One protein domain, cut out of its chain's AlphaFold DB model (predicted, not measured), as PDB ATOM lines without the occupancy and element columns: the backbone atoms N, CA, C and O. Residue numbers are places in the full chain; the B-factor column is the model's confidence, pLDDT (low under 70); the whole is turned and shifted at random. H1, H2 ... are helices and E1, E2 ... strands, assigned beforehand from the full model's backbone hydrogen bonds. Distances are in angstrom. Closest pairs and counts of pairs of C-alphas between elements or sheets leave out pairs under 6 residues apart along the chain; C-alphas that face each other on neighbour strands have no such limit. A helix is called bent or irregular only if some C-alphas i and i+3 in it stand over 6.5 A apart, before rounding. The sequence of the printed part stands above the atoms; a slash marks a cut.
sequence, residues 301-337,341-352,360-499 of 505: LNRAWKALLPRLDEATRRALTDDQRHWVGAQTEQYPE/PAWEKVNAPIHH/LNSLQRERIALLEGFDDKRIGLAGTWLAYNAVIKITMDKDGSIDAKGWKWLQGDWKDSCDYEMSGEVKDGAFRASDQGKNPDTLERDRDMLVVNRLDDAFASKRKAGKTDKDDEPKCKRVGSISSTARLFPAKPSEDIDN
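This is residues 301 to 337, 341 to 352 and 360 to 499 of the 505 residues of the protein "DUF1311 domain-containing protein" of Bradyrhizobium guangzhouense (UniProt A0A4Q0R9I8). Picture one antiparallel sheet of eight strands curled like part of a barrel, folded so that E5 E4 E3 E2 face E8 E7 E6, its two edges E5 and E6 coming back near each other, while a bundle of H1, H2 and H3 packs on E1 and E8 through H2 and H3. H4 lies off the sheet and away from the bundle, and the long link after it, residues 465 to 485, leads back from H4 to E8 in the sheet. The printed part has 189 residues with five named helices and eight named strands, in the order H1 H2 H3 E1 E2 E3 E4 E5 E6 E7 H4 E8 H5; the sheet runs E5 E4 E3 E2 E1 E8 E7 E6, and the class is mixed. The whole is compact, with a radius of gyration of the C-alphas of 17.7 A and spans of 51 by 44 by 29 A.

Find C-alpha 301 at (103.326, -13.946, 40.906), where H1 begins, residues 301 to 311, 16.1 A long. H2 follows, residues 314 to 337, 34.5 A. Both are irregular, only just: C-alphas 307 and 310 are 6.7 A apart, C-alphas 332 and 335 6.9 A. H3 is residues 360 to 372, 18.3 A. Then read E1, residues 383 to 387; E2, 390 to 396; E3, 401 to 410, 29.7 A; E4, 413 to 427, 36.7 A, which bends by 58 degrees at residue 416; E5, 430 to 433; E6, 443 to 446; and E7, 449 to 452. H4 is residues 456 to 464, E8 486 to 491, and H5 495 to 498, ending at (96.830, -17.173, 58.252).

H1, H2 and H3 form an up and down bundle, each running against the one before. H1 touches H3 at a shallow tilt of 23 degrees, closest at C-alphas 301 and 368, 5.4 A. H2 touches H3 with residues 331 to 335 alone, C-alphas 335 and 360 being 5.8 A apart. H2 runs across the strands, 82 degrees to E8 on the local plane. E1 to E5 form a meander, each strand the antiparallel neighbour of the one before; look for N 385 and O 392, 2.8 A, between E1 and E2. E1 is the hinge of the folded sheet; N 386 and O 489 are 2.9 A apart. The closest C-alphas of E5 and E6, 431 and 443, are 5.9 A apart. Every O i to N i+4 pair is within hydrogen-bond range in H3 and H4, 5 of 7 in H1 and 18 of 20 in H2; H5 is too short for one.

C-alphas 349 and 428 are the farthest apart, 56.6 A. Residues 338 to 340 and 353 to 359 are not printed; the gaps are 5.5 A and 12.6 A. The link from H4 to E8 is long. Confidence is under 70 at residues 411 to 415 and 466 to 472.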
ATOM      1  N   LEU A 301     102.128 -14.345  40.163       97.62
ATOM      2  CA  LEU A 301     103.326 -13.946  40.906       97.62
ATOM      3  C   LEU A 301     104.125 -12.892  40.146       97.62
ATOM      4  O   LEU A 301     104.382 -11.807  40.666       97.62
ATOM      5  N   ASN A 302     104.459 -13.165  38.883       97.50
ATOM      6  CA  ASN A 302     105.234 -12.239  38.059       97.50
ATOM      7  C   ASN A 302     104.499 -10.905  37.826       97.50
ATOM      8  O   ASN A 302     105.121  -9.838  37.813       97.50
ATOM      9  N   ARG A 303     103.168 -10.931  37.656       98.56
ATOM     10  CA  ARG A 303     102.359  -9.702  37.549       98.56
ATOM     11  C   ARG A 303     102.349  -8.915  38.861       98.56
ATOM     12  O   ARG A 303     102.594  -7.709  38.825       98.56
ATOM     13  N   ALA A 304     102.110  -9.581  39.990       98.38
ATOM     14  CA  ALA A 304     102.090  -8.964  41.315       98.38
ATOM     15  C   ALA A 304     103.450  -8.337  41.660       98.38
ATOM     16  O   ALA A 304     103.517  -7.176  42.063       98.38
ATOM     17  N   TRP A 305     104.541  -9.055  41.377       97.56
ATOM     18  CA  TRP A 305     105.914  -8.571  41.514       97.56
ATOM     19  C   TRP A 305     106.148  -7.258  40.757       97.56
ATOM     20  O   TRP A 305     106.553  -6.246  41.336       97.56
ATOM     21  N   LYS A 306     105.831  -7.244  39.456       97.75
ATOM     22  CA  LYS A 306     105.997  -6.065  38.590       97.75
ATOM     23  C   LYS A 306     105.127  -4.886  39.022       97.75
ATOM     24  O   LYS A 306     105.546  -3.742  38.859       97.75
ATOM     25  N   ALA A 307     103.934  -5.152  39.551       98.06
ATOM     26  CA  ALA A 307     103.027  -4.118  40.038       98.06
ATOM     27  C   ALA A 307     103.495  -3.503  41.368       98.06
ATOM     28  O   ALA A 307     103.325  -2.301  41.578       98.06
ATOM     29  N   LEU A 308     104.094  -4.306  42.252       97.69
ATOM     30  CA  LEU A 308     104.524  -3.866  43.576       97.69
ATOM     31  C   LEU A 308     105.810  -3.032  43.534       97.69
ATOM     32  O   LEU A 308     105.855  -1.960  44.138       97.69
ATOM     33  N   LEU A 309     106.841  -3.490  42.812       96.19
ATOM     34  CA  LEU A 309     108.182  -2.886  42.863       96.19
ATOM     35  C   LEU A 309     108.226  -1.356  42.676       96.19
ATOM     36  O   LEU A 309     108.956  -0.700  43.430       96.19
ATOM     37  N   PRO A 310     107.480  -0.747  41.728       96.81
ATOM     38  CA  PRO A 310     107.516   0.700  41.520       96.81
ATOM     39  C   PRO A 310     106.963   1.513  42.695       96.81
ATOM     40  O   PRO A 310     107.276   2.697  42.797       96.81
ATOM     41  N   ARG A 311     106.149   0.903  43.566       95.56
ATOM     42  CA  ARG A 311     105.507   1.575  44.708       95.56
ATOM     43  C   ARG A 311     106.419   1.670  45.933       95.56
ATOM     44  O   ARG A 311     106.149   2.474  46.814       95.56
ATOM     45  N   LEU A 312     107.475   0.857  45.984       96.56
ATOM     46  CA  LEU A 312     108.360   0.735  47.142       96.56
ATOM     47  C   LEU A 312     109.497   1.758  47.113       96.56
ATOM     48  O   LEU A 312     110.039   2.064  46.041       96.56
ATOM     49  N   ASP A 313     109.915   2.208  48.300       95.56
ATOM     50  CA  ASP A 313     111.171   2.937  48.473       95.56
ATOM     51  C   ASP A 313     112.387   2.042  48.176       95.56
ATOM     52  O   ASP A 313     112.309   0.814  48.211       95.56
ATOM     53  N   GLU A 314     113.537   2.657  47.896       96.75
ATOM     54  CA  GLU A 314     114.729   1.941  47.425       96.75
ATOM     55  C   GLU A 314     115.244   0.869  48.402       96.75
ATOM     56  O   GLU A 314     115.692  -0.188  47.956       96.75
ATOM     57  N   ALA A 315     115.186   1.093  49.722       96.38
ATOM     58  CA  ALA A 315     115.690   0.081  50.657       96.38
ATOM     59  C   ALA A 315     114.726  -1.096  50.778       96.38
ATOM     60  O   ALA A 315     115.172  -2.242  50.725       96.38
ATOM     61  N   THR A 316     113.423  -0.826  50.881       97.12
ATOM     62  CA  THR A 316     112.401  -1.881  50.913       97.12
ATOM     63  C   THR A 316     112.412  -2.679  49.615       97.12
ATOM     64  O   THR A 316     112.398  -3.906  49.650       97.12
ATOM     65  N   ARG A 317     112.537  -2.009  48.462       97.88
ATOM     66  CA  ARG A 317     112.656  -2.659  47.151       97.88
ATOM     67  C   ARG A 317     113.853  -3.605  47.088       97.88
ATOM     68  O   ARG A 317     113.713  -4.723  46.596       97.88
ATOM     69  N   ARG A 318     115.021  -3.169  47.568       98.00
ATOM     70  CA  ARG A 318     116.237  -3.996  47.585       98.00
ATOM     71  C   ARG A 318     116.071  -5.212  48.484       98.00
ATOM     72  O   ARG A 318     116.297  -6.324  48.026       98.00
ATOM     73  N   ALA A 319     115.609  -5.001  49.714       97.25
ATOM     74  CA  ALA A 319     115.384  -6.085  50.658       97.25
ATOM     75  C   ALA A 319     114.362  -7.101  50.132       97.25
ATOM     76  O   ALA A 319     114.608  -8.299  50.208       97.25
ATOM     77  N   LEU A 320     113.253  -6.634  49.549       97.81
ATOM     78  CA  LEU A 320     112.245  -7.513  48.958       97.81
ATOM     79  C   LEU A 320     112.781  -8.247  47.720       97.81
ATOM     80  O   LEU A 320     112.400  -9.382  47.470       97.81
ATOM     81  N   THR A 321     113.677  -7.627  46.946       98.12
ATOM     82  CA  THR A 321     114.360  -8.288  45.818       98.12
ATOM     83  C   THR A 321     115.269  -9.409  46.293       98.12
ATOM     84  O   THR A 321     115.268 -10.481  45.692       98.12
ATOM     85  N   ASP A 322     116.018  -9.191  47.368       97.25
ATOM     86  CA  ASP A 322     116.859 -10.239  47.941       97.25
ATOM     87  C   ASP A 322     116.001 -11.359  48.540       97.25
ATOM     88  O   ASP A 322     116.240 -12.525  48.244       97.25
ATOM     89  N   ASP A 323     114.946 -11.034  49.280       96.50
ATOM     90  CA  ASP A 323     113.963 -12.007  49.772       96.50
ATOM     91  C   ASP A 323     113.298 -12.802  48.627       96.50
ATOM     92  O   ASP A 323     113.228 -14.025  48.691       96.50
ATOM     93  N   GLN A 324     112.916 -12.146  47.523       96.38
ATOM     94  CA  GLN A 324     112.362 -12.811  46.337       96.38
ATOM     95  C   GLN A 324     113.357 -13.777  45.688       96.38
ATOM     96  O   GLN A 324     112.942 -14.827  45.210       96.38
ATOM     97  N   ARG A 325     114.655 -13.451  45.655       95.12
ATOM     98  CA  ARG A 325     115.684 -14.360  45.122       95.12
ATOM     99  C   ARG A 325     115.787 -15.632  45.956       95.12
ATOM    100  O   ARG A 325     115.816 -16.713  45.381       95.12
ATOM    101  N   HIS A 326     115.803 -15.500  47.281       92.00
ATOM    102  CA  HIS A 326     115.828 -16.662  48.169       92.00
ATOM    103  C   HIS A 326     114.531 -17.472  48.068       92.00
ATOM    104  O   HIS A 326     114.587 -18.694  48.015       92.00
ATOM    105  N   TRP A 327     113.378 -16.805  47.948       92.94
ATOM    106  CA  TRP A 327     112.099 -17.478  47.727       92.94
ATOM    107  C   TRP A 327     112.065 -18.273  46.413       92.94
ATOM    108  O   TRP A 327     111.560 -19.388  46.393       92.94
ATOM    109  N   VAL A 328     112.612 -17.728  45.317       91.75
ATOM    110  CA  VAL A 328     112.718 -18.463  44.043       91.75
ATOM    111  C   VAL A 328     113.603 -19.699  44.199       91.75
ATOM    112  O   VAL A 328     113.217 -20.751  43.704       91.75
ATOM    113  N   GLY A 329     114.727 -19.592  44.918       88.69
ATOM    114  CA  GLY A 329     115.569 -20.749  45.244       88.69
ATOM    115  C   GLY A 329     114.803 -21.828  46.016       88.69
ATOM    116  O   GLY A 329     114.746 -22.966  45.569       88.69
ATOM    117  N   ALA A 330     114.113 -21.447  47.094       84.69
ATOM    118  CA  ALA A 330     113.304 -22.374  47.889       84.69
ATOM    119  C   ALA A 330     112.170 -23.030  47.075       84.69
ATOM    120  O   ALA A 330     111.903 -24.218  47.210       84.69
ATOM    121  N   GLN A 331     111.526 -22.288  46.167       88.88
ATOM    122  CA  GLN A 331     110.495 -22.852  45.289       88.88
ATOM    123  C   GLN A 331     111.038 -23.991  44.415       88.88
ATOM    124  O   GLN A 331     110.340 -24.979  44.184       88.88
ATOM    125  N   THR A 332     112.276 -23.869  43.934       89.69
ATOM    126  CA  THR A 332     112.929 -24.922  43.149       89.69
ATOM    127  C   THR A 332     113.120 -26.216  43.947       89.69
ATOM    128  O   THR A 332     113.070 -27.293  43.362       89.69
ATOM    129  N   GLU A 333     113.288 -26.123  45.264       86.69
ATOM    130  CA  GLU A 333     113.508 -27.265  46.162       86.69
ATOM    131  C   GLU A 333     112.184 -27.901  46.628       86.69
ATOM    132  O   GLU A 333     112.117 -29.108  46.851       86.69
ATOM    133  N   GLN A 334     111.101 -27.119  46.690       85.25
ATOM    134  CA  GLN A 334     109.840 -27.541  47.303       85.25
ATOM    135  C   GLN A 334     109.206 -28.785  46.666       85.25
ATOM    136  O   GLN A 334     108.686 -29.645  47.368       85.25
ATOM    137  N   TYR A 335     109.167 -28.883  45.336       91.81
ATOM    138  CA  TYR A 335     108.569 -30.060  44.708       91.81
ATOM    139  C   TYR A 335     109.402 -31.329  44.938       91.81
ATOM    140  O   TYR A 335     108.832 -32.286  45.458       91.81
ATOM    141  N   PRO A 336     110.709 -31.375  44.602       90.19
ATOM    142  CA  PRO A 336     111.505 -32.587  44.796       90.19
ATOM    143  C   PRO A 336     111.616 -33.004  46.270       90.19
ATOM    144  O   PRO A 336     111.471 -34.189  46.563       90.19
ATOM    145  N   GLU A 337     111.758 -32.059  47.209       86.50
ATOM    146  CA  GLU A 337     111.819 -32.378  48.645       86.50
ATOM    147  C   GLU A 337     110.554 -33.101  49.126       86.50
ATOM    148  O   GLU A 337     110.632 -34.057  49.894       86.50
ATOM    149  N   PRO A 341     109.942 -37.136  50.581       83.25
ATOM    150  CA  PRO A 341     110.191 -36.510  51.873       83.25
ATOM    151  C   PRO A 341     111.200 -37.294  52.717       83.25
ATOM    152  O   PRO A 341     110.999 -38.458  53.060       83.25
ATOM    153  N   ALA A 342     112.270 -36.623  53.152       77.50
ATOM    154  CA  ALA A 342     113.390 -37.251  53.865       77.50
ATOM    155  C   ALA A 342     113.014 -37.929  55.204       77.50
ATOM    156  O   ALA A 342     113.793 -38.713  55.761       77.50
ATOM    157  N   TRP A 343     111.844 -37.619  55.774       78.06
ATOM    158  CA  TRP A 343     111.352 -38.282  56.985       78.06
ATOM    159  C   TRP A 343     110.675 -39.630  56.714       78.06
ATOM    160  O   TRP A 343     110.642 -40.459  57.627       78.06
ATOM    161  N   GLU A 344     110.240 -39.898  55.482       78.69
ATOM    162  CA  GLU A 344     109.715 -41.192  55.030       78.69
ATOM    163  C   GLU A 344     110.856 -42.186  54.780       78.69
ATOM    164  O   GLU A 344     111.018 -42.740  53.705       78.69
ATOM    165  N   LYS A 345     111.692 -42.445  55.789       75.31
ATOM    166  CA  LYS A 345     112.944 -43.215  55.634       75.31
ATOM    167  C   LYS A 345     112.775 -44.597  54.996       75.31
ATOM    168  O   LYS A 345     113.703 -45.077  54.356       75.31
ATOM    169  N   VAL A 346     111.640 -45.253  55.240       71.75
ATOM    170  CA  VAL A 346     111.332 -46.592  54.708       71.75
ATOM    171  C   VAL A 346     110.732 -46.501  53.305       71.75
ATOM    172  O   VAL A 346     111.021 -47.347  52.472       71.75
ATOM    173  N   ASN A 347     109.959 -45.449  53.038       76.38
ATOM    174  CA  ASN A 347     109.223 -45.245  51.792       76.38
ATOM    175  C   ASN A 347     109.865 -44.173  50.903       76.38
ATOM    176  O   ASN A 347     109.218 -43.691  49.985       76.38
ATOM    177  N   ALA A 348     111.115 -43.787  51.165       79.31
ATOM    178  CA  ALA A 348     111.778 -42.667  50.499       79.31
ATOM    179  C   ALA A 348     111.767 -42.752  48.959       79.31
ATOM    180  O   ALA A 348     111.700 -41.703  48.329       79.31
ATOM    181  N   PRO A 349     111.792 -43.947  48.328       84.06
ATOM    182  CA  PRO A 349     111.658 -44.045  46.876       84.06
ATOM    183  C   PRO A 349     110.239 -43.810  46.330       84.06
ATOM    184  O   PRO A 349     110.086 -43.638  45.121       84.06
ATOM    185  N   ILE A 350     109.198 -43.847  47.170       88.56
ATOM    186  CA  ILE A 350     107.804 -43.672  46.746       88.56
ATOM    187  C   ILE A 350     107.577 -42.222  46.327       88.56
ATOM    188  O   ILE A 350     107.837 -41.291  47.078       88.56
ATOM    189  N   HIS A 351     107.022 -42.033  45.133       92.69
ATOM    190  CA  HIS A 351     106.627 -40.718  44.638       92.69
ATOM    191  C   HIS A 351     105.339 -40.231  45.316       92.69
ATOM    192  O   HIS A 351     104.251 -40.704  44.981       92.69
ATOM    193  N   HIS A 352     105.442 -39.253  46.216       92.50
ATOM    194  CA  HIS A 352     104.305 -38.622  46.895       92.50
ATOM    195  C   HIS A 352     103.772 -37.425  46.089       92.50
ATOM    196  O   HIS A 352     103.917 -36.262  46.471       92.50
ATOM    197  N   LEU A 360     104.029 -27.115  46.714       93.06
ATOM    198  CA  LEU A 360     104.380 -26.123  45.703       93.06
ATOM    199  C   LEU A 360     103.239 -25.111  45.480       93.06
ATOM    200  O   LEU A 360     103.486 -23.904  45.406       93.06
ATOM    201  N   ASN A 361     101.986 -25.576  45.435       94.06
ATOM    202  CA  ASN A 361     100.816 -24.705  45.313       94.06
ATOM    203  C   ASN A 361     100.678 -23.748  46.509       94.06
ATOM    204  O   ASN A 361     100.504 -22.543  46.307       94.06
ATOM    205  N   SER A 362     100.781 -24.262  47.739       91.00
ATOM    206  CA  SER A 362     100.726 -23.459  48.968       91.00
ATOM    207  C   SER A 362     101.807 -22.383  48.980       91.00
ATOM    208  O   SER A 362     101.499 -21.211  49.207       91.00
ATOM    209  N   LEU A 363     103.048 -22.744  48.638       91.44
ATOM    210  CA  LEU A 363     104.172 -21.810  48.590       91.44
ATOM    211  C   LEU A 363     103.929 -20.666  47.588       91.44
ATOM    212  O   LEU A 363     104.181 -19.495  47.895       91.44
ATOM    213  N   GLN A 364     103.415 -20.981  46.394       95.50
ATOM    214  CA  GLN A 364     103.072 -19.968  45.394       95.50
ATOM    215  C   GLN A 364     101.927 -19.062  45.864       95.50
ATOM    216  O   GLN A 364     102.030 -17.839  45.735       95.50
ATOM    217  N   ARG A 365     100.852 -19.627  46.432       95.31
ATOM    218  CA  ARG A 365      99.690 -18.862  46.921       95.31
ATOM    219  C   ARG A 365     100.051 -17.929  48.075       95.31
ATOM    220  O   ARG A 365      99.690 -16.754  48.029       95.31
ATOM    221  N   GLU A 366     100.832 -18.399  49.046       94.06
ATOM    222  CA  GLU A 366     101.332 -17.580  50.156       94.06
ATOM    223  C   GLU A 366     102.153 -16.389  49.634       94.06
ATOM    224  O   GLU A 366     101.954 -15.237  50.043       94.06
ATOM    225  N   ARG A 367     103.023 -16.631  48.645       96.25
ATOM    226  CA  ARG A 367     103.821 -15.563  48.038       96.25
ATOM    227  C   ARG A 367     102.978 -14.569  47.246       96.25
ATOM    228  O   ARG A 367     103.226 -13.366  47.326       96.25
ATOM    229  N   ILE A 368     101.971 -15.034  46.511       97.69
ATOM    230  CA  ILE A 368     101.006 -14.161  45.828       97.69
ATOM    231  C   ILE A 368     100.288 -13.273  46.844       97.69
ATOM    232  O   ILE A 368     100.199 -12.063  46.632       97.69
ATOM    233  N   ALA A 369      99.823 -13.855  47.952       97.00
ATOM    234  CA  ALA A 369      99.135 -13.125  49.007       97.00
ATOM    235  C   ALA A 369     100.022 -12.031  49.620       97.00
ATOM    236  O   ALA A 369      99.540 -10.922  49.849       97.00
ATOM    237  N   LEU A 370     101.325 -12.283  49.799       97.50
ATOM    238  CA  LEU A 370     102.272 -11.240  50.198       97.50
ATOM    239  C   LEU A 370     102.383 -10.123  49.151       97.50
ATOM    240  O   LEU A 370     102.300  -8.946  49.496       97.50
ATOM    241  N   LEU A 371     102.606 -10.470  47.881       98.19
ATOM    242  CA  LEU A 371     102.902  -9.481  46.839       98.19
ATOM    243  C   LEU A 371     101.681  -8.622  46.481       98.19
ATOM    244  O   LEU A 371     101.802  -7.404  46.335       98.19
ATOM    245  N   GLU A 372     100.500  -9.228  46.359       97.81
ATOM    246  CA  GLU A 372      99.248  -8.511  46.087       97.81
ATOM    247  C   GLU A 372      98.691  -7.824  47.342       97.81
ATOM    248  O   GLU A 372      98.082  -6.753  47.261       97.81
ATOM    249  N   GLY A 373      98.919  -8.428  48.509       97.19
ATOM    250  CA  GLY A 373      98.474  -7.949  49.813       97.19
ATOM    251  C   GLY A 373      99.479  -7.061  50.542       97.19
ATOM    252  O   GLY A 373      99.242  -6.764  51.714       97.19
ATOM    253  N   PHE A 374     100.566  -6.628  49.894       98.00
ATOM    254  CA  PHE A 374     101.608  -5.821  50.531       98.00
ATOM    255  C   PHE A 374     101.015  -4.536  51.126       98.00
ATOM    256  O   PHE A 374     100.423  -3.710  50.420       98.00
ATOM    257  N   ASP A 375     101.174  -4.360  52.435       96.50
ATOM    258  CA  ASP A 375     100.567  -3.277  53.207       96.50
ATOM    259  C   ASP A 375     101.547  -2.105  53.388       96.50
ATOM    260  O   ASP A 375     102.065  -1.842  54.473       96.50
ATOM    261  N   ASP A 376     101.780  -1.374  52.295       90.88
ATOM    262  CA  ASP A 376     102.665  -0.196  52.206       90.88
ATOM    263  C   ASP A 376     102.177   1.023  53.009       90.88
ATOM    264  O   ASP A 376     102.808   2.076  53.009       90.88
ATOM    265  N   LYS A 377     101.030   0.909  53.686       91.81
ATOM    266  CA  LYS A 377     100.463   1.963  54.537       91.81
ATOM    267  C   LYS A 377     100.568   1.639  56.022       91.81
ATOM    268  O   LYS A 377     100.027   2.382  56.842       91.81
ATOM    269  N   ARG A 378     101.238   0.546  56.393       93.81
ATOM    270  CA  ARG A 378     101.368   0.136  57.790       93.81
ATOM    271  C   ARG A 378     102.265   1.093  58.575       93.81
ATOM    272  O   ARG A 378     103.449   1.240  58.288       93.81
ATOM    273  N   ILE A 379     101.717   1.704  59.626       87.50
ATOM    274  CA  ILE A 379     102.434   2.685  60.465       87.50
ATOM    275  C   ILE A 379     102.936   2.064  61.787       87.50
ATOM    276  O   ILE A 379     103.879   2.577  62.381       87.50
ATOM    277  N   GLY A 380     102.368   0.935  62.229       90.69
ATOM    278  CA  GLY A 380     102.706   0.274  63.500       90.69
ATOM    279  C   GLY A 380     103.249  -1.149  63.356       90.69
ATOM    280  O   GLY A 380     103.465  -1.636  62.249       90.69
ATOM    281  N   LEU A 381     103.454  -1.817  64.497       94.44
ATOM    282  CA  LEU A 381     103.912  -3.211  64.564       94.44
ATOM    283  C   LEU A 381     102.777  -4.223  64.363       94.44
ATOM    284  O   LEU A 381     103.026  -5.308  63.854       94.44
ATOM    285  N   ALA A 382     101.544  -3.881  64.738       94.31
ATOM    286  CA  ALA A 382     100.422  -4.813  64.681       94.31
ATOM    287  C   ALA A 382     100.111  -5.290  63.250       94.31
ATOM    288  O   ALA A 382     100.157  -4.517  62.290       94.31
ATOM    289  N   GLY A 383      99.746  -6.565  63.141       94.62
ATOM    290  CA  GLY A 383      99.409  -7.255  61.900       94.62
ATOM    291  C   GLY A 383     100.366  -8.401  61.572       94.62
ATOM    292  O   GLY A 383     101.233  -8.765  62.368       94.62
ATOM    293  N   THR A 384     100.184  -8.973  60.384       96.06
ATOM    294  CA  THR A 384     100.985 -10.094  59.881       96.06
ATOM    295  C   THR A 384     102.186  -9.589  59.092       96.06
ATOM    296  O   THR A 384     102.061  -8.674  58.271       96.06
ATOM    297  N   TRP A 385     103.346 -10.177  59.350       97.25
ATOM    298  CA  TRP A 385     104.593  -9.914  58.651       97.25
ATOM    299  C   TRP A 385     105.137 -11.222  58.110       97.25
ATOM    300  O   TRP A 385     105.156 -12.218  58.828       97.25
ATOM    301  N   LEU A 386     105.574 -11.207  56.858       96.31
ATOM    302  CA  LEU A 386     105.958 -12.407  56.133       96.31
ATOM    303  C   LEU A 386     107.235 -12.168  55.321       96.31
ATOM    304  O   LEU A 386     107.427 -11.099  54.741       96.31
ATOM    305  N   ALA A 387     108.099 -13.171  55.303       95.38
ATOM    306  CA  ALA A 387     109.294 -13.303  54.479       95.38
ATOM    307  C   ALA A 387     109.327 -14.716  53.880       95.38
ATOM    308  O   ALA A 387     108.499 -15.555  54.228       95.38
ATOM    309  N   TYR A 388     110.298 -15.011  53.018       92.25
ATOM    310  CA  TYR A 388     110.434 -16.353  52.433       92.25
ATOM    311  C   TYR A 388     110.703 -17.477  53.457       92.25
ATOM    312  O   TYR A 388     110.500 -18.644  53.134       92.25
ATOM    313  N   ASN A 389     111.189 -17.145  54.658       91.25
ATOM    314  CA  ASN A 389     111.588 -18.106  55.695       91.25
ATOM    315  C   ASN A 389     111.143 -17.718  57.117       91.25
ATOM    316  O   ASN A 389     111.692 -18.215  58.102       91.25
ATOM    317  N   ALA A 390     110.226 -16.760  57.244       93.00
ATOM    318  CA  ALA A 390     109.724 -16.328  58.539       93.00
ATOM    319  C   ALA A 390     108.318 -15.748  58.415       93.00
ATOM    320  O   ALA A 390     108.010 -15.044  57.454       93.00
ATOM    321  N   VAL A 391     107.494 -15.971  59.435       93.94
ATOM    322  CA  VAL A 391     106.196 -15.312  59.600       93.94
ATOM    323  C   VAL A 391     106.033 -14.912  61.058       93.94
ATOM    324  O   VAL A 391     106.406 -15.660  61.959       93.94
ATOM    325  N   ILE A 392     105.484 -13.727  61.305       95.00
ATOM    326  CA  ILE A 392     105.110 -13.291  62.650       95.00
ATOM    327  C   ILE A 392     103.820 -12.478  62.607       95.00
ATOM    328  O   ILE A 392     103.644 -11.580  61.780       95.00
ATOM    329  N   LYS A 393     102.907 -12.795  63.519       95.75
ATOM    330  CA  LYS A 393     101.666 -12.070  63.758       95.75
ATOM    331  C   LYS A 393     101.792 -11.319  65.068       95.75
ATOM    332  O   LYS A 393     102.047 -11.914  66.110       95.75
ATOM    333  N   ILE A 394     101.611 -10.008  64.998       95.69
ATOM    334  CA  ILE A 394     101.715  -9.114  66.145       95.69
ATOM    335  C   ILE A 394     100.319  -8.591  66.465       95.69
ATOM    336  O   ILE A 394      99.684  -7.932  65.636       95.69
ATOM    337  N   THR A 395      99.852  -8.862  67.675       95.25
ATOM    338  CA  THR A 395      98.652  -8.255  68.252       95.25
ATOM    339  C   THR A 395      99.050  -7.198  69.267       95.25
ATOM    340  O   THR A 395     100.054  -7.343  69.959       95.25
ATOM    341  N   MET A 396      98.279  -6.115  69.322       93.50
ATOM    342  CA  MET A 396      98.515  -5.009  70.239       93.50
ATOM    343  C   MET A 396      97.202  -4.626  70.909       93.50
ATOM    344  O   MET A 396      96.215  -4.341  70.224       93.50
ATOM    345  N   ASP A 397      97.215  -4.615  72.233       91.19
ATOM    346  CA  ASP A 397      96.086  -4.223  73.060       91.19
ATOM    347  C   ASP A 397      96.000  -2.699  73.213       91.19
ATOM    348  O   ASP A 397      96.904  -1.936  72.857       91.19
ATOM    349  N   LYS A 398      94.863  -2.224  73.735       87.69
ATOM    350  CA  LYS A 398      94.580  -0.784  73.892       87.69
ATOM    351  C   LYS A 398      95.527  -0.075  74.863       87.69
ATOM    352  O   LYS A 398      95.647   1.145  74.792       87.69
ATOM    353  N   ASP A 399      96.131  -0.817  75.780       87.56
ATOM    354  CA  ASP A 399      97.107  -0.331  76.756       87.56
ATOM    355  C   ASP A 399      98.540  -0.270  76.192       87.56
ATOM    356  O   ASP A 399      99.440   0.211  76.876       87.56
ATOM    357  N   GLY A 400      98.748  -0.701  74.940       86.94
ATOM    358  CA  GLY A 400     100.059  -0.755  74.295       86.94
ATOM    359  C   GLY A 400     100.827  -2.056  74.542       86.94
ATOM    360  O   GLY A 400     101.959  -2.169  74.059       86.94
ATOM    361  N   SER A 401     100.227  -3.025  75.243       93.94
ATOM    362  CA  SER A 401     100.764  -4.379  75.383       93.94
ATOM    363  C   SER A 401     100.794  -5.081  74.025       93.94
ATOM    364  O   SER A 401      99.877  -4.936  73.215       93.94
ATOM    365  N   ILE A 402     101.860  -5.831  73.763       94.94
ATOM    366  CA  ILE A 402     102.077  -6.609  72.543       94.94
ATOM    367  C   ILE A 402     102.204  -8.091  72.892       94.94
ATOM    368  O   ILE A 402     102.952  -8.459  73.797       94.94
ATOM    369  N   ASP A 403     101.534  -8.919  72.093       95.38
ATOM    370  CA  ASP A 403     101.775 -10.359  71.956       95.38
ATOM    371  C   ASP A 403     102.152 -10.626  70.494       95.38
ATOM    372  O   ASP A 403     101.430 -10.222  69.575       95.38
ATOM    373  N   ALA A 404     103.309 -11.243  70.269       95.25
ATOM    374  CA  ALA A 404     103.818 -11.552  68.944       95.25
ATOM    375  C   ALA A 404     104.145 -13.038  68.841       95.25
ATOM    376  O   ALA A 404     104.974 -13.560  69.588       95.25
ATOM    377  N   LYS A 405     103.490 -13.702  67.887       94.62
ATOM    378  CA  LYS A 405     103.589 -15.143  67.667       94.62
ATOM    379  C   LYS A 405     103.963 -15.453  66.237       94.62
ATOM    380  O   LYS A 405     103.412 -14.869  65.303       94.62
ATOM    381  N   GLY A 406     104.886 -16.376  66.055       91.94
ATOM    382  CA  GLY A 406     105.352 -16.764  64.738       91.94
ATOM    383  C   GLY A 406     106.526 -17.710  64.821       91.94
ATOM    384  O   GLY A 406     106.814 -18.266  65.875       91.94
ATOM    385  N   TRP A 407     107.225 -17.851  63.709       90.50
ATOM    386  CA  TRP A 407     108.443 -18.637  63.654       90.50
ATOM    387  C   TRP A 407     109.339 -18.191  62.500       90.50
ATOM    388  O   TRP A 407     108.927 -17.477  61.578       90.50
ATOM    389  N   LYS A 408     110.582 -18.645  62.552       90.44
ATOM    390  CA  LYS A 408     111.530 -18.659  61.446       90.44
ATOM    391  C   LYS A 408     111.963 -20.095  61.231       90.44
ATOM    392  O   LYS A 408     112.255 -20.787  62.203       90.44
ATOM    393  N   TRP A 409     112.042 -20.519  59.982       86.69
ATOM    394  CA  TRP A 409     112.489 -21.857  59.614       86.69
ATOM    395  C   TRP A 409     113.696 -21.780  58.684       86.69
ATOM    396  O   TRP A 409     114.013 -20.728  58.114       86.69
ATOM    397  N   LEU A 410     114.405 -22.895  58.568       75.19
ATOM    398  CA  LEU A 410     115.329 -23.119  57.470       75.19
ATOM    399  C   LEU A 410     114.583 -23.840  56.351       75.19
ATOM    400  O   LEU A 410     113.965 -24.876  56.577       75.19
ATOM    401  N   GLN A 411     114.645 -23.280  55.147       65.25
ATOM    402  CA  GLN A 411     114.150 -23.959  53.951       65.25
ATOM    403  C   GLN A 411     114.960 -25.251  53.741       65.25
ATOM    404  O   GLN A 411     116.181 -25.226  53.914       65.25
ATOM    405  N   GLY A 412     114.275 -26.368  53.473       58.25
ATOM    406  CA  GLY A 412     114.873 -27.706  53.363       58.25
ATOM    407  C   GLY A 412     115.212 -28.405  54.691       58.25
ATOM    408  O   GLY A 412     115.717 -29.528  54.686       58.25
ATOM    409  N   ASP A 413     114.969 -27.769  55.847       66.50
ATOM    410  CA  ASP A 413     115.180 -28.397  57.157       66.50
ATOM    411  C   ASP A 413     114.052 -28.069  58.146       66.50
ATOM    412  O   ASP A 413     114.148 -27.187  59.005       66.50
ATOM    413  N   TRP A 414     112.984 -28.869  58.072       61.88
ATOM    414  CA  TRP A 414     111.817 -28.788  58.959       61.88
ATOM    415  C   TRP A 414     112.148 -28.952  60.451       61.88
ATOM    416  O   TRP A 414     111.307 -28.696  61.319       61.88
ATOM    417  N   LYS A 415     113.350 -29.436  60.784       66.12
ATOM    418  CA  LYS A 415     113.778 -29.664  62.163       66.12
ATOM    419  C   LYS A 415     114.317 -28.402  62.814       66.12
ATOM    420  O   LYS A 415     114.205 -28.286  64.040       66.12
ATOM    421  N   ASP A 416     114.863 -27.491  62.024       75.19
ATOM    422  CA  ASP A 416     115.572 -26.328  62.517       75.19
ATOM    423  C   ASP A 416     114.732 -25.060  62.356       75.19
ATOM    424  O   ASP A 416     114.708 -24.391  61.324       75.19
ATOM    425  N   SER A 417     114.060 -24.706  63.451       83.00
ATOM    426  CA  SER A 417     113.260 -23.492  63.559       83.00
ATOM    427  C   SER A 417     113.594 -22.677  64.812       83.00
ATOM    428  O   SER A 417     114.197 -23.149  65.789       83.00
ATOM    429  N   CYS A 418     113.196 -21.411  64.765       88.19
ATOM    430  CA  CYS A 418     113.203 -20.482  65.881       88.19
ATOM    431  C   CYS A 418     111.765 -20.007  66.080       88.19
ATOM    432  O   CYS A 418     111.215 -19.338  65.205       88.19
ATOM    433  N   ASP A 419     111.157 -20.353  67.209       89.12
ATOM    434  CA  ASP A 419     109.815 -19.876  67.527       89.12
ATOM    435  C   ASP A 419     109.882 -18.431  68.017       89.12
ATOM    436  O   ASP A 419     110.769 -18.041  68.781       89.12
ATOM    437  N   TYR A 420     108.933 -17.629  67.562       91.06
ATOM    438  CA  TYR A 420     108.700 -16.289  68.065       91.06
ATOM    439  C   TYR A 420     107.519 -16.356  69.026       91.06
ATOM    440  O   TYR A 420     106.379 -16.498  68.596       91.06
ATOM    441  N   GLU A 421     107.801 -16.248  70.321       91.56
ATOM    442  CA  GLU A 421     106.804 -16.129  71.387       91.56
ATOM    443  C   GLU A 421     107.190 -14.934  72.262       91.56
ATOM    444  O   GLU A 421     107.859 -15.074  73.283       91.56
ATOM    445  N   MET A 422     106.830 -13.731  71.814       92.50
ATOM    446  CA  MET A 422     107.302 -12.488  72.421       92.50
ATOM    447  C   MET A 422     106.145 -11.744  73.070       92.50
ATOM    448  O   MET A 422     105.101 -11.535  72.454       92.50
ATOM    449  N   SER A 423     106.368 -11.267  74.290       94.50
ATOM    450  CA  SER A 423     105.465 -10.336  74.964       94.50
ATOM    451  C   SER A 423     106.219  -9.081  75.382       94.50
ATOM    452  O   SER A 423     107.424  -9.123  75.648       94.50
ATOM    453  N   GLY A 424     105.524  -7.951  75.425       94.69
ATOM    454  CA  GLY A 424     106.124  -6.682  75.817       94.69
ATOM    455  C   GLY A 424     105.170  -5.514  75.647       94.69
ATOM    456  O   GLY A 424     103.961  -5.692  75.559       94.69
ATOM    457  N   GLU A 425     105.716  -4.310  75.570       94.31
ATOM    458  CA  GLU A 425     104.944  -3.076  75.414       94.31
ATOM    459  C   GLU A 425     105.667  -2.095  74.487       94.31
ATOM    460  O   GLU A 425     106.895  -2.116  74.363       94.31
ATOM    461  N   VAL A 426     104.920  -1.206  73.830       90.88
ATOM    462  CA  VAL A 426     105.519  -0.100  73.068       90.88
ATOM    463  C   VAL A 426     105.703   1.108  73.981       90.88
ATOM    464  O   VAL A 426     104.738   1.769  74.357       90.88
ATOM    465  N   LYS A 427     106.960   1.447  74.283       85.44
ATOM    466  CA  LYS A 427     107.351   2.644  75.042       85.44
ATOM    467  C   LYS A 427     108.205   3.561  74.179       85.44
ATOM    468  O   LYS A 427     109.157   3.112  73.546       85.44
ATOM    469  N   ASP A 428     107.850   4.843  74.141       84.56
ATOM    470  CA  ASP A 428     108.527   5.869  73.330       84.56
ATOM    471  C   ASP A 428     108.661   5.488  71.839       84.56
ATOM    472  O   ASP A 428     109.642   5.814  71.174       84.56
ATOM    473  N   GLY A 429     107.669   4.761  71.309       81.12
ATOM    474  CA  GLY A 429     107.659   4.282  69.922       81.12
ATOM    475  C   GLY A 429     108.540   3.057  69.651       81.12
ATOM    476  O   GLY A 429     108.655   2.649  68.496       81.12
ATOM    477  N   ALA A 430     109.133   2.449  70.682       87.38
ATOM    478  CA  ALA A 430     109.955   1.249  70.577       87.38
ATOM    479  C   ALA A 430     109.358   0.089  71.385       87.38
ATOM    480  O   ALA A 430     108.876   0.277  72.502       87.38
ATOM    481  N   PHE A 431     109.425  -1.124  70.835       93.50
ATOM    482  CA  PHE A 431     109.074  -2.332  71.574       93.50
ATOM    483  C   PHE A 431     110.074  -2.579  72.710       93.50
ATOM    484  O   PHE A 431     111.291  -2.501  72.517       93.50
ATOM    485  N   ARG A 432     109.553  -2.892  73.893       92.19
ATOM    486  CA  ARG A 432     110.305  -3.334  75.066       92.19
ATOM    487  C   ARG A 432     109.779  -4.704  75.462       92.19
ATOM    488  O   ARG A 432     108.634  -4.807  75.894       92.19
ATOM    489  N   ALA A 433     110.605  -5.731  75.290       91.31
ATOM    490  CA  ALA A 433     110.269  -7.078  75.722       91.31
ATOM    491  C   ALA A 433     110.055  -7.123  77.242       91.31
ATOM    492  O   ALA A 433     110.763  -6.457  78.006       91.31
ATOM    493  N   SER A 434     109.085  -7.930  77.670       89.25
ATOM    494  CA  SER A 434     108.870  -8.254  79.083       89.25
ATOM    495  C   SER A 434     110.076  -8.991  79.667       89.25
ATOM    496  O   SER A 434     110.427  -8.779  80.827       89.25
ATOM    497  N   ASP A 435     110.729  -9.825  78.851       80.00
ATOM    498  CA  ASP A 435     111.988 -10.478  79.196       80.00
ATOM    499  C   ASP A 435     113.171  -9.499  79.056       80.00
ATOM    500  O   ASP A 435     113.269  -8.733  78.094       80.00
ATOM    501  N   GLN A 436     114.065  -9.511  80.043       75.62
ATOM    502  CA  GLN A 436     115.236  -8.633  80.160       75.62
ATOM    503  C   GLN A 436     116.552  -9.433  80.112       75.62
ATOM    504  O   GLN A 436     117.567  -8.991  80.658       75.62
ATOM    505  N   GLY A 437     116.532 -10.615  79.482       78.62
ATOM    506  CA  GLY A 437     117.706 -11.450  79.229       78.62
ATOM    507  C   GLY A 437     118.838 -10.741  78.470       78.62
ATOM    508  O   GLY A 437     118.705  -9.612  77.984       78.62
ATOM    509  N   LYS A 438     119.998 -11.403  78.359       80.94
ATOM    510  CA  LYS A 438     121.184 -10.839  77.672       80.94
ATOM    511  C   LYS A 438     120.967 -10.707  76.162       80.94
ATOM    512  O   LYS A 438     121.625  -9.883  75.526       80.94
ATOM    513  N   ASN A 439     120.050 -11.498  75.607       82.50
ATOM    514  CA  ASN A 439     119.644 -11.483  74.206       82.50
ATOM    515  C   ASN A 439     118.127 -11.217  74.112       82.50
ATOM    516  O   ASN A 439     117.374 -12.114  73.733       82.50
ATOM    517  N   PRO A 440     117.648 -10.013  74.485       85.31
ATOM    518  CA  PRO A 440     116.217  -9.747  74.586       85.31
ATOM    519  C   PRO A 440     115.545  -9.801  73.212       85.31
ATOM    520  O   PRO A 440     116.183  -9.621  72.170       85.31
ATOM    521  N   ASP A 441     114.243 -10.065  73.191       90.88
ATOM    522  CA  ASP A 441     113.456  -9.983  71.963       90.88
ATOM    523  C   ASP A 441     113.332  -8.546  71.462       90.88
ATOM    524  O   ASP A 441     113.123  -7.605  72.230       90.88
ATOM    525  N   THR A 442     113.461  -8.370  70.147       93.81
ATOM    526  CA  THR A 442     113.352  -7.051  69.514       93.81
ATOM    527  C   THR A 442     112.393  -7.100  68.337       93.81
ATOM    528  O   THR A 442     112.549  -7.944  67.454       93.81
ATOM    529  N   LEU A 443     111.474  -6.138  68.285       96.06
ATOM    530  CA  LEU A 443     110.587  -5.879  67.155       96.06
ATOM    531  C   LEU A 443     110.822  -4.444  66.689       96.06
ATOM    532  O   LEU A 443     110.457  -3.488  67.376       96.06
ATOM    533  N   GLU A 444     111.459  -4.283  65.533       95.25
ATOM    534  CA  GLU A 444     111.890  -2.974  65.050       95.25
ATOM    535  C   GLU A 444     111.359  -2.686  63.650       95.25
ATOM    536  O   GLU A 444     111.567  -3.460  62.714       95.25
ATOM    537  N   ARG A 445     110.726  -1.525  63.473       94.00
ATOM    538  CA  ARG A 445     110.400  -1.021  62.138       94.00
ATOM    539  C   ARG A 445     111.676  -0.539  61.454       94.00
ATOM    540  O   ARG A 445     112.426   0.260  62.008       94.00
ATOM    541  N   ASP A 446     111.881  -0.983  60.224       93.31
ATOM    542  CA  ASP A 446     112.911  -0.468  59.325       93.31
ATOM    543  C   ASP A 446     112.220  -0.064  58.022       93.31
ATOM    544  O   ASP A 446     112.018  -0.885  57.126       93.31
ATOM    545  N   ARG A 447     111.770   1.197  57.965       92.50
ATOM    546  CA  ARG A 447     110.862   1.706  56.919       92.50
ATOM    547  C   ARG A 447     109.600   0.854  56.835       92.50
ATOM    548  O   ARG A 447     108.954   0.669  57.860       92.50
ATOM    549  N   ASP A 448     109.269   0.323  55.659       94.44
ATOM    550  CA  ASP A 448     108.109  -0.538  55.456       94.44
ATOM    551  C   ASP A 448     108.320  -1.961  55.964       94.44
ATOM    552  O   ASP A 448     107.355  -2.708  56.038       94.44
ATOM    553  N   MET A 449     109.508  -2.328  56.444       96.75
ATOM    554  CA  MET A 449     109.823  -3.678  56.920       96.75
ATOM    555  C   MET A 449     109.758  -3.803  58.448       96.75
ATOM    556  O   MET A 449     109.778  -2.811  59.187       96.75
ATOM    557  N   LEU A 450     109.717  -5.045  58.920       97.44
ATOM    558  CA  LEU A 450     109.945  -5.420  60.313       97.44
ATOM    559  C   LEU A 450     111.260  -6.193  60.411       97.44
ATOM    560  O   LEU A 450     111.502  -7.105  59.625       97.44
ATOM    561  N   VAL A 451     112.097  -5.852  61.386       97.12
ATOM    562  CA  VAL A 451     113.258  -6.651  61.781       97.12
ATOM    563  C   VAL A 451     112.973  -7.261  63.145       97.12
ATOM    564  O   VAL A 451     112.744  -6.546  64.121       97.12
ATOM    565  N   VAL A 452     112.986  -8.588  63.193       96.62
ATOM    566  CA  VAL A 452     112.853  -9.380  64.416       96.62
ATOM    567  C   VAL A 452     114.249  -9.767  64.886       96.62
ATOM    568  O   VAL A 452     115.080 -10.160  64.067       96.62
ATOM    569  N   ASN A 453     114.515  -9.646  66.188       94.19
ATOM    570  CA  ASN A 453     115.759 -10.074  66.841       94.19
ATOM    571  C   ASN A 453     117.044  -9.575  66.162       94.19
ATOM    572  O   ASN A 453     117.952 -10.362  65.910       94.19
ATOM    573  N   ARG A 454     117.154  -8.269  65.867       92.06
ATOM    574  CA  ARG A 454     118.265  -7.683  65.082       92.06
ATOM    575  C   ARG A 454     119.659  -8.057  65.601       92.06
ATOM    576  O   ARG A 454     120.597  -8.163  64.818       92.06
ATOM    577  N   LEU A 455     119.810  -8.201  66.916       87.38
ATOM    578  CA  LEU A 455     121.106  -8.449  67.550       87.38
ATOM    579  C   LEU A 455     121.527  -9.925  67.529       87.38
ATOM    580  O   LEU A 455     122.705 -10.212  67.756       87.38
ATOM    581  N   ASP A 456     120.608 -10.853  67.256       88.88
ATOM    582  CA  ASP A 456     120.863 -12.285  67.435       88.88
ATOM    583  C   ASP A 456     121.897 -12.839  66.441       88.88
ATOM    584  O   ASP A 456     122.642 -13.742  66.804       88.88
ATOM    585  N   ASP A 457     122.077 -12.234  65.259       87.88
ATOM    586  CA  ASP A 457     123.184 -12.563  64.340       87.88
ATOM    587  C   ASP A 457     124.565 -12.494  65.024       87.88
ATOM    588  O   ASP A 457     125.436 -13.350  64.811       87.88
ATOM    589  N   ALA A 458     124.777 -11.488  65.881       86.56
ATOM    590  CA  ALA A 458     126.035 -11.310  66.602       86.56
ATOM    591  C   ALA A 458     126.206 -12.353  67.716       86.56
ATOM    592  O   ALA A 458     127.319 -12.843  67.932       86.56
ATOM    593  N   PHE A 459     125.122 -12.715  68.405       85.50
ATOM    594  CA  PHE A 459     125.137 -13.776  69.410       85.50
ATOM    595  C   PHE A 459     125.350 -15.155  68.764       85.50
ATOM    596  O   PHE A 459     126.241 -15.901  69.171       85.50
ATOM    597  N   ALA A 460     124.627 -15.459  67.684       84.38
ATOM    598  CA  ALA A 460     124.750 -16.688  66.903       84.38
ATOM    599  C   ALA A 460     126.177 -16.899  66.375       84.38
ATOM    600  O   ALA A 460     126.745 -17.988  66.505       84.38
ATOM    601  N   SER A 461     126.809 -15.835  65.870       84.00
ATOM    602  CA  SER A 461     128.196 -15.876  65.390       84.00
ATOM    603  C   SER A 461     129.206 -16.217  66.494       84.00
ATOM    604  O   SER A 461     130.144 -16.981  66.255       84.00
ATOM    605  N   LYS A 462     129.019 -15.699  67.719       82.31
ATOM    606  CA  LYS A 462     129.868 -16.049  68.875       82.31
ATOM    607  C   LYS A 462     129.714 -17.521  69.255       82.31
ATOM    608  O   LYS A 462     130.725 -18.204  69.437       82.31
ATOM    609  N   ARG A 463     128.472 -18.022  69.277       80.88
ATOM    610  CA  ARG A 463     128.157 -19.435  69.545       80.88
ATOM    611  C   ARG A 463     128.804 -20.359  68.508       80.88
ATOM    612  O   ARG A 463     129.471 -21.319  68.884       80.88
ATOM    613  N   LYS A 464     128.720 -20.018  67.213       75.75
ATOM    614  CA  LYS A 464     129.378 -20.767  66.121       75.75
ATOM    615  C   LYS A 464     130.901 -20.847  66.283       75.75
ATOM    616  O   LYS A 464     131.506 -21.847  65.912       75.75
ATOM    617  N   ALA A 465     131.527 -19.820  66.859       74.38
ATOM    618  CA  ALA A 465     132.967 -19.785  67.111       74.38
ATOM    619  C   ALA A 465     133.411 -20.589  68.355       74.38
ATOM    620  O   ALA A 465     134.565 -20.466  68.767       74.38
ATOM    621  N   GLY A 466     132.516 -21.360  68.988       65.50
ATOM    622  CA  GLY A 466     132.808 -22.120  70.211       65.50
ATOM    623  C   GLY A 466     133.031 -21.241  71.447       65.50
ATOM    624  O   GLY A 466     133.500 -21.722  72.474       65.50
ATOM    625  N   LYS A 467     132.710 -19.944  71.356       58.81
ATOM    626  CA  LYS A 467     132.797 -18.980  72.456       58.81
ATOM    627  C   LYS A 467     131.448 -18.908  73.164       58.81
ATOM    628  O   LYS A 467     130.779 -17.884  73.105       58.81
ATOM    629  N   THR A 468     131.019 -20.017  73.755       57.41
ATOM    630  CA  THR A 468     129.777 -20.066  74.532       57.41
ATOM    631  C   THR A 468     130.072 -19.663  75.970       57.41
ATOM    632  O   THR A 468     130.693 -20.434  76.705       57.41
ATOM    633  N   ASP A 469     129.620 -18.480  76.389       57.97
ATOM    634  CA  ASP A 469     129.341 -18.280  77.811       57.97
ATOM    635  C   ASP A 469     128.134 -19.156  78.179       57.97
ATOM    636  O   ASP A 469     127.234 -19.358  77.363       57.97
ATOM    637  N   LYS A 470     128.090 -19.685  79.407       52.91
ATOM    638  CA  LYS A 470     126.966 -20.522  79.884       52.91
ATOM    639  C   LYS A 470     125.610 -19.790  79.905       52.91
ATOM    640  O   LYS A 470     124.592 -20.440  80.118       52.91
ATOM    641  N   ASP A 471     125.614 -18.483  79.643       53.59
ATOM    642  CA  ASP A 471     124.468 -17.576  79.712       53.59
ATOM    643  C   ASP A 471     124.034 -17.019  78.335       53.59
ATOM    644  O   ASP A 471     123.206 -16.110  78.287       53.59
ATOM    645  N   ASP A 472     124.608 -17.474  77.212       62.38
ATOM    646  CA  ASP A 472     124.174 -17.030  75.875       62.38
ATOM    647  C   ASP A 472     122.854 -17.726  75.502       62.38
ATOM    648  O   ASP A 472     122.869 -18.815  74.936       62.38
ATOM    649  N   GLU A 473     121.723 -17.092  75.821       73.12
ATOM    650  CA  GLU A 473     120.349 -17.558  75.567       73.12
ATOM    651  C   GLU A 473     120.110 -17.803  74.057       73.12
ATOM    652  O   GLU A 473     119.972 -16.843  73.278       73.12
ATOM    653  N   PRO A 474     120.106 -19.071  73.592       80.00
ATOM    654  CA  PRO A 474     119.824 -19.381  72.201       80.00
ATOM    655  C   PRO A 474     118.316 -19.279  71.958       80.00
ATOM    656  O   PRO A 474     117.519 -19.811  72.725       80.00
ATOM    657  N   LYS A 475     117.923 -18.634  70.857       83.75
ATOM    658  CA  LYS A 475     116.504 -18.449  70.504       83.75
ATOM    659  C   LYS A 475     115.926 -19.559  69.624       83.75
ATOM    660  O   LYS A 475     114.724 -19.614  69.405       83.75
ATOM    661  N   CYS A 476     116.773 -20.445  69.107       85.19
ATOM    662  CA  CYS A 476     116.377 -21.538  68.219       85.19
ATOM    663  C   CYS A 476     116.537 -22.880  68.947       85.19
ATOM    664  O   CYS A 476     117.550 -23.108  69.613       85.19
ATOM    665  N   LYS A 477     115.538 -23.766  68.837       71.81
ATOM    666  CA  LYS A 477     115.377 -24.932  69.731       71.81
ATOM    667  C   LYS A 477     116.398 -26.055  69.505       71.81
ATOM    668  O   LYS A 477     116.716 -26.764  70.457       71.81
ATOM    669  N   ARG A 478     116.891 -26.250  68.273       72.06
ATOM    670  CA  ARG A 478     117.764 -27.392  67.918       72.06
ATOM    671  C   ARG A 478     119.209 -27.007  67.639       72.06
ATOM    672  O   ARG A 478     120.117 -27.651  68.164       72.06
ATOM    673  N   VAL A 479     119.435 -25.929  66.892       74.81
ATOM    674  CA  VAL A 479     120.785 -25.463  66.564       74.81
ATOM    675  C   VAL A 479     120.996 -24.056  67.107       74.81
ATOM    676  O   VAL A 479     120.663 -23.053  66.479       74.81
ATOM    677  N   GLY A 480     121.612 -23.974  68.289       74.88
ATOM    678  CA  GLY A 480     121.864 -22.701  68.969       74.88
ATOM    679  C   GLY A 480     122.773 -21.740  68.192       74.88
ATOM    680  O   GLY A 480     122.756 -20.544  68.453       74.88
ATOM    681  N   SER A 481     123.555 -22.211  67.213       76.75
ATOM    682  CA  SER A 481     124.357 -21.338  66.341       76.75
ATOM    683  C   SER A 481     123.558 -20.655  65.229       76.75
ATOM    684  O   SER A 481     124.135 -19.855  64.494       76.75
ATOM    685  N   ILE A 482     122.273 -20.974  65.068       84.88
ATOM    686  CA  ILE A 482     121.396 -20.305  64.107       84.88
ATOM    687  C   ILE A 482     120.892 -19.002  64.714       84.88
ATOM    688  O   ILE A 482     120.632 -18.900  65.913       84.88
ATOM    689  N   SER A 483     120.805 -17.987  63.864       89.62
ATOM    690  CA  SER A 483     120.224 -16.703  64.216       89.62
ATOM    691  C   SER A 483     118.718 -16.721  63.989       89.62
ATOM    692  O   SER A 483     118.245 -17.081  62.909       89.62
ATOM    693  N   SER A 484     117.973 -16.245  64.976       91.56
ATOM    694  CA  SER A 484     116.547 -15.944  64.876       91.56
ATOM    695  C   SER A 484     116.266 -14.599  64.192       91.56
ATOM    696  O   SER A 484     115.099 -14.261  64.002       91.56
ATOM    697  N   THR A 485     117.293 -13.833  63.795       94.75
ATOM    698  CA  THR A 485     117.112 -12.561  63.083       94.75
ATOM    699  C   THR A 485     116.362 -12.785  61.771       94.75
ATOM    700  O   THR A 485     116.771 -13.603  60.944       94.75
ATOM    701  N   ALA A 486     115.278 -12.046  61.556       95.50
ATOM    702  CA  ALA A 486     114.521 -12.072  60.309       95.50
ATOM    703  C   ALA A 486     114.110 -10.662  59.896       95.50
ATOM    704  O   ALA A 486     113.850  -9.797  60.735       95.50
ATOM    705  N   ARG A 487     114.040 -10.439  58.585       97.06
ATOM    706  CA  ARG A 487     113.508  -9.218  57.985       97.06
ATOM    707  C   ARG A 487     112.247  -9.588  57.223       97.06
ATOM    708  O   ARG A 487     112.324 -10.369  56.285       97.06
ATOM    709  N   LEU A 488     111.117  -9.033  57.638       97.88
ATOM    710  CA  LEU A 488     109.796  -9.384  57.138       97.88
ATOM    711  C   LEU A 488     109.083  -8.182  56.526       97.88
ATOM    712  O   LEU A 488     109.360  -7.023  56.851       97.88
ATOM    713  N   PHE A 489     108.122  -8.482  55.661       98.25
ATOM    714  CA  PHE A 489     107.349  -7.516  54.899       98.25
ATOM    715  C   PHE A 489     105.889  -7.510  55.366       98.25
ATOM    716  O   PHE A 489     105.369  -8.548  55.780       98.25
ATOM    717  N   PRO A 490     105.212  -6.354  55.342       97.81
ATOM    718  CA  PRO A 490     103.871  -6.225  55.878       97.81
ATOM    719  C   PRO A 490     102.875  -6.861  54.906       97.81
ATOM    720  O   PRO A 490     102.746  -6.426  53.761       97.81
ATOM    721  N   ALA A 491     102.144  -7.867  55.373       96.94
ATOM    722  CA  ALA A 491     101.097  -8.527  54.606       96.94
ATOM    723  C   ALA A 491      99.728  -8.223  55.217       96.94
ATOM    724  O   ALA A 491      99.560  -8.202  56.445       96.94
ATOM    725  N   LYS A 492      98.731  -7.978  54.366       95.56
ATOM    726  CA  LYS A 492      97.329  -7.997  54.794       95.56
ATOM    727  C   LYS A 492      96.922  -9.419  55.202       95.56
ATOM    728  O   LYS A 492      97.503 -10.373  54.687       95.56
ATOM    729  N   PRO A 493      95.921  -9.564  56.091       90.12
ATOM    730  CA  PRO A 493      95.334 -10.865  56.390       90.12
ATOM    731  C   PRO A 493      94.904 -11.583  55.110       90.12
ATOM    732  O   PRO A 493      94.341 -10.958  54.206       90.12
ATOM    733  N   SER A 494      95.183 -12.878  55.045       91.88
ATOM    734  CA  SER A 494      94.886 -13.731  53.896       91.88
ATOM    735  C   SER A 494      94.758 -15.160  54.384       91.88
ATOM    736  O   SER A 494      95.568 -15.589  55.196       91.88
ATOM    737  N   GLU A 495      93.795 -15.918  53.865       90.56
ATOM    738  CA  GLU A 495      93.677 -17.347  54.172       90.56
ATOM    739  C   GLU A 495      94.969 -18.099  53.817       90.56
ATOM    740  O   GLU A 495      95.464 -18.864  54.634       90.56
ATOM    741  N   ASP A 496      95.603 -17.745  52.694       91.12
ATOM    742  CA  ASP A 496      96.880 -18.321  52.242       91.12
ATOM    743  C   ASP A 496      98.066 -18.033  53.189       91.12
ATOM    744  O   ASP A 496      99.116 -18.655  53.065       91.12
ATOM    745  N   ILE A 497      97.931 -17.074  54.118       89.88
ATOM    746  CA  ILE A 497      98.976 -16.694  55.089       89.88
ATOM    747  C   ILE A 497      98.572 -17.056  56.521       89.88
ATOM    748  O   ILE A 497      99.425 -17.435  57.317       89.88
ATOM    749  N   ASP A 498      97.307 -16.906  56.895       85.19
ATOM    750  CA  ASP A 498      96.830 -17.173  58.252       85.19
ATOM    751  C   ASP A 498      96.497 -18.664  58.456       85.19
ATOM    752  O   ASP A 498      96.662 -19.163  59.566       85.19
ATOM    753  N   ASN A 499      96.087 -19.374  57.396       79.75
ATOM    754  CA  ASN A 499      95.689 -20.785  57.411       79.75
ATOM    755  C   ASN A 499      96.330 -21.534  56.220       79.75
ATOM    756  O   ASN A 499      95.620 -21.940  55.297       79.75
TER     757      ASN A 499